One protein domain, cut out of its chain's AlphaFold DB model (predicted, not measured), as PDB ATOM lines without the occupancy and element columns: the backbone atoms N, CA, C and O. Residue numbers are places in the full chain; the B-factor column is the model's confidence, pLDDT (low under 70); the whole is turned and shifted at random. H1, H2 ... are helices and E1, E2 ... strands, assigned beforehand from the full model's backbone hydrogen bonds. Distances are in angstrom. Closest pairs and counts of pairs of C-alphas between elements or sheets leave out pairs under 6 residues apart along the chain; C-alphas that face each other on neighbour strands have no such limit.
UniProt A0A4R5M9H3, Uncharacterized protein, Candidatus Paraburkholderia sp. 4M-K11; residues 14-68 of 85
ATOM      1  N   ALA A  14     106.304 160.342 142.347       86.44
ATOM      2  CA  ALA A  14     107.454 159.618 141.853       86.44
ATOM      3  C   ALA A  14     107.754 158.441 142.781       86.44
ATOM      4  O   ALA A  14     107.730 158.557 144.009       86.44
ATOM      5  N   CYS A  15     108.048 157.304 142.166       86.25
ATOM      6  CA  CYS A  15     108.643 156.155 142.816       86.25
ATOM      7  C   CYS A  15     110.163 156.294 142.712       86.25
ATOM      8  O   CYS A  15     110.697 156.413 141.609       86.25
ATOM      9  N   ILE A  16     110.859 156.306 143.845       88.56
ATOM     10  CA  ILE A  16     112.319 156.257 143.900       88.56
ATOM     11  C   ILE A  16     112.756 154.891 144.423       88.56
ATOM     12  O   ILE A  16     112.304 154.445 145.480       88.56
ATOM     13  N   ARG A  17     113.639 154.225 143.684       88.81
ATOM     14  CA  ARG A  17     114.322 153.007 144.114       88.81
ATOM     15  C   ARG A  17     115.705 153.378 144.626       88.81
ATOM     16  O   ARG A  17     116.466 154.038 143.917       88.81
ATOM     17  N   ILE A  18     116.021 152.947 145.841       85.81
ATOM     18  CA  ILE A  18     117.341 153.099 146.456       85.81
ATOM     19  C   ILE A  18     117.815 151.694 146.827       85.81
ATOM     20  O   ILE A  18     117.321 151.089 147.779       85.81
ATOM     21  N   GLY A  19     118.737 151.137 146.040       81.94
ATOM     22  CA  GLY A  19     119.118 149.727 146.162       81.94
ATOM     23  C   GLY A  19     117.929 148.787 145.918       81.94
ATOM     24  O   GLY A  19     117.424 148.714 144.797       81.94
ATOM     25  N   PHE A  20     117.493 148.081 146.969       80.62
ATOM     26  CA  PHE A  20     116.384 147.113 146.934       80.62
ATOM     27  C   PHE A  20     115.051 147.670 147.452       80.62
ATOM     28  O   PHE A  20     114.038 146.978 147.403       80.62
ATOM     29  N   GLU A  21     115.042 148.896 147.972       82.94
ATOM     30  CA  GLU A  21     113.844 149.495 148.554       82.94
ATOM     31  C   GLU A  21     113.200 150.493 147.596       82.94
ATOM     32  O   GLU A  21     113.882 151.248 146.897       82.94
ATOM     33  N   HIS A  22     111.867 150.502 147.594       86.88
ATOM     34  CA  HIS A  22     111.041 151.372 146.770       86.88
ATOM     35  C   HIS A  22     110.253 152.334 147.656       86.88
ATOM     36  O   HIS A  22     109.565 151.916 148.587       86.88
ATOM     37  N   TYR A  23     110.326 153.622 147.340       84.31
ATOM     38  CA  TYR A  23     109.694 154.691 148.100       84.31
ATOM     39  C   TYR A  23     108.805 155.547 147.203       84.31
ATOM     40  O   TYR A  23     109.203 155.938 146.109       84.31
ATOM     41  N   LEU A  24     107.615 155.889 147.697       85.25
ATOM     42  CA  LEU A  24     106.676 156.784 147.025       85.25
ATOM     43  C   LEU A  24     106.765 158.183 147.633       85.25
ATOM     44  O   LEU A  24     106.583 158.362 148.839       85.25
ATOM     45  N   LEU A  25     107.046 159.179 146.800       85.50
ATOM     46  CA  LEU A  25     107.218 160.573 147.204       85.50
ATOM     47  C   LEU A  25     106.540 161.503 146.192       85.50
ATOM     48  O   LEU A  25     106.335 161.144 145.038       85.50
ATOM     49  N   ASP A  26     106.242 162.736 146.605       85.94
ATOM     50  CA  ASP A  26     105.932 163.802 145.645       85.94
ATOM     51  C   ASP A  26     107.143 164.005 144.710       85.94
ATOM     52  O   ASP A  26     108.284 163.975 145.184       85.94
ATOM     53  N   ALA A  27     106.927 164.268 143.419       84.38
ATOM     54  CA  ALA A  27     107.990 164.410 142.420       84.38
ATOM     55  C   ALA A  27     109.060 165.442 142.823       84.38
ATOM     56  O   ALA A  27     110.255 165.161 142.727       84.38
ATOM     57  N   ASP A  28     108.650 166.588 143.382       84.94
ATOM     58  CA  ASP A  28     109.570 167.607 143.908       84.94
ATOM     59  C   ASP A  28     110.505 167.048 144.993       84.94
ATOM     60  O   ASP A  28     111.703 167.341 145.017       84.94
ATOM     61  N   LYS A  29     109.970 166.225 145.902       86.56
ATOM     62  CA  LYS A  29     110.748 165.616 146.989       86.56
ATOM     63  C   LYS A  29     111.627 164.490 146.465       86.56
ATOM     64  O   LYS A  29     112.788 164.412 146.854       86.56
ATOM     65  N   ALA A  30     111.108 163.653 145.569       87.19
ATOM     66  CA  ALA A  30     111.877 162.581 144.947       87.19
ATOM     67  C   ALA A  30     113.100 163.134 144.205       87.19
ATOM     68  O   ALA A  30     114.197 162.597 144.334       87.19
ATOM     69  N   MET A  31     112.947 164.262 143.508       87.50
ATOM     70  CA  MET A  31     114.050 164.920 142.810       87.50
ATOM     71  C   MET A  31     115.095 165.502 143.770       87.50
ATOM     72  O   MET A  31     116.295 165.404 143.507       87.50
ATOM     73  N   GLN A  32     114.668 166.056 144.911       88.56
ATOM     74  CA  GLN A  32     115.592 166.488 145.966       88.56
ATOM     75  C   GLN A  32     116.378 165.311 146.548       88.56
ATOM     76  O   GLN A  32     117.594 165.412 146.695       88.56
ATOM     77  N   VAL A  33     115.710 164.186 146.824       87.25
ATOM     78  CA  VAL A  33     116.365 162.967 147.321       87.25
ATOM     79  C   VAL A  33     117.352 162.431 146.292       87.25
ATOM     80  O   VAL A  33     118.487 162.134 146.649       87.25
ATOM     81  N   LEU A  34     116.972 162.379 145.014       86.31
ATOM     82  CA  LEU A  34     117.857 161.939 143.937       86.31
ATOM     83  C   LEU A  34     119.124 162.800 143.868       86.31
ATOM     84  O   LEU A  34     120.228 162.267 143.766       86.31
ATOM     85  N   LYS A  35     118.985 164.127 143.973       88.12
ATOM     86  CA  LYS A  35     120.130 165.046 143.986       88.12
ATOM     87  C   LYS A  35     121.052 164.782 145.179       88.12
ATOM     88  O   LYS A  35     122.260 164.689 144.993       88.12
ATOM     89  N   LEU A  36     120.479 164.621 146.370       87.69
ATOM     90  CA  LEU A  36     121.230 164.379 147.604       87.69
ATOM     91  C   LEU A  36     121.964 163.033 147.564       87.69
ATOM     92  O   LEU A  36     123.132 162.937 147.928       87.69
ATOM     93  N   MET A  37     121.287 161.998 147.070       85.06
ATOM     94  CA  MET A  37     121.835 160.648 146.991       85.06
ATOM     95  C   MET A  37     122.918 160.526 145.918       85.06
ATOM     96  O   MET A  37     123.860 159.759 146.101       85.06
ATOM     97  N   ARG A  38     122.852 161.326 144.845       83.00
ATOM     98  CA  ARG A  38     123.904 161.394 143.817       83.00
ATOM     99  C   ARG A  38     125.228 161.950 144.347       83.00
ATOM    100  O   ARG A  38     126.280 161.627 143.806       83.00
ATOM    101  N   GLU A  39     125.178 162.784 145.381       84.81
ATOM    102  CA  GLU A  39     126.359 163.302 146.086       84.81
ATOM    103  C   GLU A  39     126.792 162.386 147.246       84.81
ATOM    104  O   GLU A  39     127.841 162.598 147.853       84.81
ATOM    105  N   SER A  40     125.997 161.357 147.556       82.12
ATOM    106  CA  SER A  40     126.256 160.424 148.648       82.12
ATOM    107  C   SER A  40     127.021 159.185 148.183       82.12
ATOM    108  O   SER A  40     126.921 158.747 147.036       82.12
ATOM    109  N   VAL A  41     127.769 158.586 149.106       82.88
ATOM    110  CA  VAL A  41     128.453 157.307 148.902       82.88
ATOM    111  C   VAL A  41     127.958 156.347 149.974       82.88
ATOM    112  O   VAL A  41     127.800 156.735 151.134       82.88
ATOM    113  N   SER A  42     127.699 155.095 149.593       80.81
ATOM    114  CA  SER A  42     127.351 154.063 150.571       80.81
ATOM    115  C   SER A  42     128.477 153.913 151.596       80.81
ATOM    116  O   SER A  42     129.650 154.102 151.279       80.81
ATOM    117  N   CYS A  43     128.148 153.588 152.843       83.88
ATOM    118  CA  CYS A  43     129.166 153.264 153.835       83.88
ATOM    119  C   CYS A  43     128.809 151.973 154.561       83.88
ATOM    120  O   CYS A  43     127.653 151.742 154.916       83.88
ATOM    121  N   HIS A  44     129.812 151.129 154.781       80.81
ATOM    122  CA  HIS A  44     129.677 149.950 155.619       80.81
ATOM    123  C   HIS A  44     130.346 150.194 156.968       80.81
ATOM    124  O   HIS A  44     131.395 150.839 157.062       80.81
ATOM    125  N   ARG A  45     129.716 149.693 158.029       81.62
ATOM    126  CA  ARG A  45     130.232 149.797 159.393       81.62
ATOM    127  C   ARG A  45     131.087 148.571 159.668       81.62
ATOM    128  O   ARG A  45     130.552 147.492 159.888       81.62
ATOM    129  N   ASP A  46     132.402 148.752 159.661       79.12
ATOM    130  CA  ASP A  46     133.345 147.694 160.009       79.12
ATOM    131  C   ASP A  46     133.704 147.794 161.495       79.12
ATOM    132  O   ASP A  46     134.216 148.817 161.980       79.12
ATOM    133  N   TYR A  47     133.409 146.726 162.234       75.00
ATOM    134  CA  TYR A  47     133.775 146.589 163.639       75.00
ATOM    135  C   TYR A  47     135.111 145.862 163.748       75.00
ATOM    136  O   TYR A  47     135.183 144.669 164.030       75.00
ATOM    137  N   ASN A  48     136.196 146.606 163.550       72.44
ATOM    138  CA  ASN A  48     137.544 146.070 163.702       72.44
ATOM    139  C   ASN A  48     138.037 146.260 165.148       72.44
ATOM    140  O   ASN A  48     138.677 147.262 165.496       72.44
ATOM    141  N   GLY A  49     137.684 145.315 166.022       78.62
ATOM    142  CA  GLY A  49     138.041 145.334 167.444       78.62
ATOM    143  C   GLY A  49     137.259 146.381 168.252       78.62
ATOM    144  O   GLY A  49     136.034 146.366 168.274       78.62
ATOM    145  N   ARG A  50     137.962 147.293 168.949       77.06
ATOM    146  CA  ARG A  50     137.369 148.331 169.831       77.06
ATOM    147  C   ARG A  50     137.003 149.649 169.132       77.06
ATOM    148  O   ARG A  50     136.532 150.567 169.800       77.06
ATOM    149  N   ARG A  51     137.263 149.796 167.829       72.12
ATOM    150  CA  ARG A  51     137.005 151.047 167.096       72.12
ATOM    151  C   ARG A  51     136.054 150.807 165.939       72.12
ATOM    152  O   ARG A  51     136.307 149.965 165.085       72.12
ATOM    153  N   MET A  52     134.997 151.607 165.910       77.12
ATOM    154  CA  MET A  52     134.052 151.647 164.809       77.12
ATOM    155  C   MET A  52     134.653 152.434 163.647       77.12
ATOM    156  O   MET A  52     135.040 153.591 163.825       77.12
ATOM    157  N   ARG A  53     134.742 151.815 162.471       82.38
ATOM    158  CA  ARG A  53     135.172 152.485 161.240       82.38
ATOM    159  C   ARG A  53     134.033 152.487 160.228       82.38
ATOM    160  O   ARG A  53     133.268 151.531 160.139       82.38
ATOM    161  N   TYR A  54     133.938 153.574 159.473       81.75
ATOM    162  CA  TYR A  54     133.027 153.697 158.342       81.75
ATOM    163  C   TYR A  54     133.862 153.560 157.077       81.75
ATOM    164  O   TYR A  54     134.740 154.385 156.822       81.75
ATOM    165  N   VAL A  55     133.637 152.492 156.322       82.06
ATOM    166  CA  VAL A  55     134.319 152.247 155.052       82.06
ATOM    167  C   VAL A  55     133.414 152.765 153.944       82.06
ATOM    168  O   VAL A  55     132.284 152.296 153.811       82.06
ATOM    169  N   ALA A  56     133.887 153.756 153.188       83.94
ATOM    170  CA  ALA A  56     133.186 154.246 152.007       83.94
ATOM    171  C   ALA A  56     133.153 153.149 150.932       83.94
ATOM    172  O   ALA A  56     134.174 152.528 150.637       83.94
ATOM    173  N   GLY A  57     131.967 152.895 150.396       80.75
ATOM    174  CA  GLY A  57     131.698 151.926 149.344       80.75
ATOM    175  C   GLY A  57     131.510 152.601 147.989       80.75
ATOM    176  O   GLY A  57     132.173 153.582 147.661       80.75
ATOM    177  N   ALA A  58     130.592 152.060 147.191       80.19
ATOM    178  CA  ALA A  58     130.247 152.586 145.876       80.19
ATOM    179  C   ALA A  58     129.111 153.622 145.940       80.19
ATOM    180  O   ALA A  58     128.427 153.767 146.963       80.19
ATOM    181  N   ALA A  59     128.900 154.323 144.823       80.19
ATOM    182  CA  ALA A  59     127.705 155.132 144.621       80.19
ATOM    183  C   ALA A  59     126.448 154.242 144.718       80.19
ATOM    184  O   ALA A  59     126.457 153.132 144.178       80.19
ATOM    185  N   PRO A  60     125.389 154.687 145.415       79.06
ATOM    186  CA  PRO A  60     124.154 153.920 145.517       79.06
ATOM    187  C   PRO A  60     123.457 153.816 144.154       79.06
ATOM    188  O   PRO A  60     123.462 154.763 143.366       79.06
ATOM    189  N   GLU A  61     122.819 152.675 143.889       81.44
ATOM    190  CA  GLU A  61     121.924 152.538 142.742       81.44
ATOM    191  C   GLU A  61     120.633 153.313 142.997       81.44
ATOM    192  O   GLU A  61     119.922 153.052 143.973       81.44
ATOM    193  N   LEU A  62     120.348 154.262 142.107       83.00
ATOM    194  CA  LEU A  62     119.189 155.137 142.183       83.00
ATOM    195  C   LEU A  62     118.397 155.036 140.891       83.00
ATOM    196  O   LEU A  62     118.944 155.200 139.801       83.00
ATOM    197  N   GLU A  63     117.095 154.835 141.026       85.56
ATOM    198  CA  GLU A  63     116.160 154.870 139.910       85.56
ATOM    199  C   GLU A  63     114.961 155.722 140.303       85.56
ATOM    200  O   GLU A  63     114.494 155.654 141.438       85.56
ATOM    201  N   LEU A  64     114.480 156.553 139.382       85.69
ATOM    202  CA  LEU A  64     113.319 157.401 139.611       85.69
ATOM    203  C   LEU A  64     112.335 157.207 138.469       85.69
ATOM    204  O   LEU A  64     112.672 157.410 137.303       85.69
ATOM    205  N   SER A  65     111.110 156.852 138.830       86.00
ATOM    206  CA  SER A  65     110.006 156.645 137.906       86.00
ATOM    207  C   SER A  65     108.870 157.584 138.279       86.00
ATOM    208  O   SER A  65     108.360 157.551 139.398       86.00
ATOM    209  N   MET A  66     108.476 158.436 137.340       82.69
ATOM    210  CA  MET A  66     107.282 159.266 137.480       82.69
ATOM    211  C   MET A  66     106.056 158.367 137.335       82.69
ATOM    212  O   MET A  66     105.981 157.584 136.389       82.69
ATOM    213  N   ILE A  67     105.117 158.480 138.262       83.12
ATOM    214  CA  ILE A  67     103.890 157.682 138.301       83.12
ATOM    215  C   ILE A  67     102.692 158.605 138.451       83.12
ATOM    216  O   ILE A  67     102.747 159.645 139.117       83.12
ATOM    217  N   GLN A  68     101.586 158.230 137.825       75.62
ATOM    218  CA  GLN A  68     100.367 159.006 137.959       75.62
ATOM    219  C   GLN A  68      99.721 158.719 139.313       75.62
ATOM    220  O   GLN A  68      99.753 157.601 139.824       75.62
TER     221      GLN A  68
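This is residues 14 to 68 of the 85 residues of an uncharacterized protein of Candidatus Paraburkholderia sp. 4M-K11 (UniProt A0A4R5M9H3). A small antiparallel sheet of three strands has the one helix, H1, packed along one of its faces, and a separate two-stranded hairpin, E3 and E4, reaches away from this body as an arm, its tip at residues 47 to 52 sticking out free. The arm makes much of the length: the C-alphas span 50 by 19 by 15 A. The printed part has 55 residues, with elements in the order E1 E2 H1 E3 E4 E5; the larger sheet runs E2 E1 E5, and the class is mixed, helices and strands. The whole is loose, with a radius of gyration of the C-alphas of 14.4 A.

In the larger sheet E1, residues 14 to 18, is the inner strand. E5, residues 62 to 67, is its antiparallel neighbour at 161 degrees, with N 15 and O 65 at 2.8 A. E2, residues 21 to 26, forms a hairpin with E1 at 149 degrees, with N 16 and O 23 at 2.8 A. The sheet is only just strongly twisted, its C-alphas up to 4.2 A off the best plane. H1, residues 27 to 38, is on one face, making two layers, a helix layer and a sheet layer. Its height over the sheet is 9.0 A, and it lies over E1, along the strands at 15 degrees on the local plane. The closest C-alphas of H1 and E1 are those of Ala 27 and Ala 14, 4.9 A apart; of H1 and E5, those of Leu 34 and Leu 62, 7.1 A apart. Every O i to N i+4 pair in H1 is within hydrogen-bond range. E3, residues 43 to 48, and E4, residues 51 to 56, form an antiparallel hairpin at 150 degrees, with N 44 and O 55 at 2.9 A. E3 is apart from E1, E2 and E5, and E4 is apart from E1, E2, H1 and E5.

E1 begins at C-alpha 14, (107.454, 159.618, 141.853), and measures 12.7 A; E2 measures 16.6 A, H1 16.3 A, E3 14.8 A, E4 15.9 A and E5 16.0 A. E5 ends at C-alpha 67, (103.890, 157.682, 138.301).

The C-alphas farthest apart are those of Arg 50 and Gln 68, at 50.0 A. The printed part has no cut, its five links are tight, and no printed residue is under 70 in pLDDT.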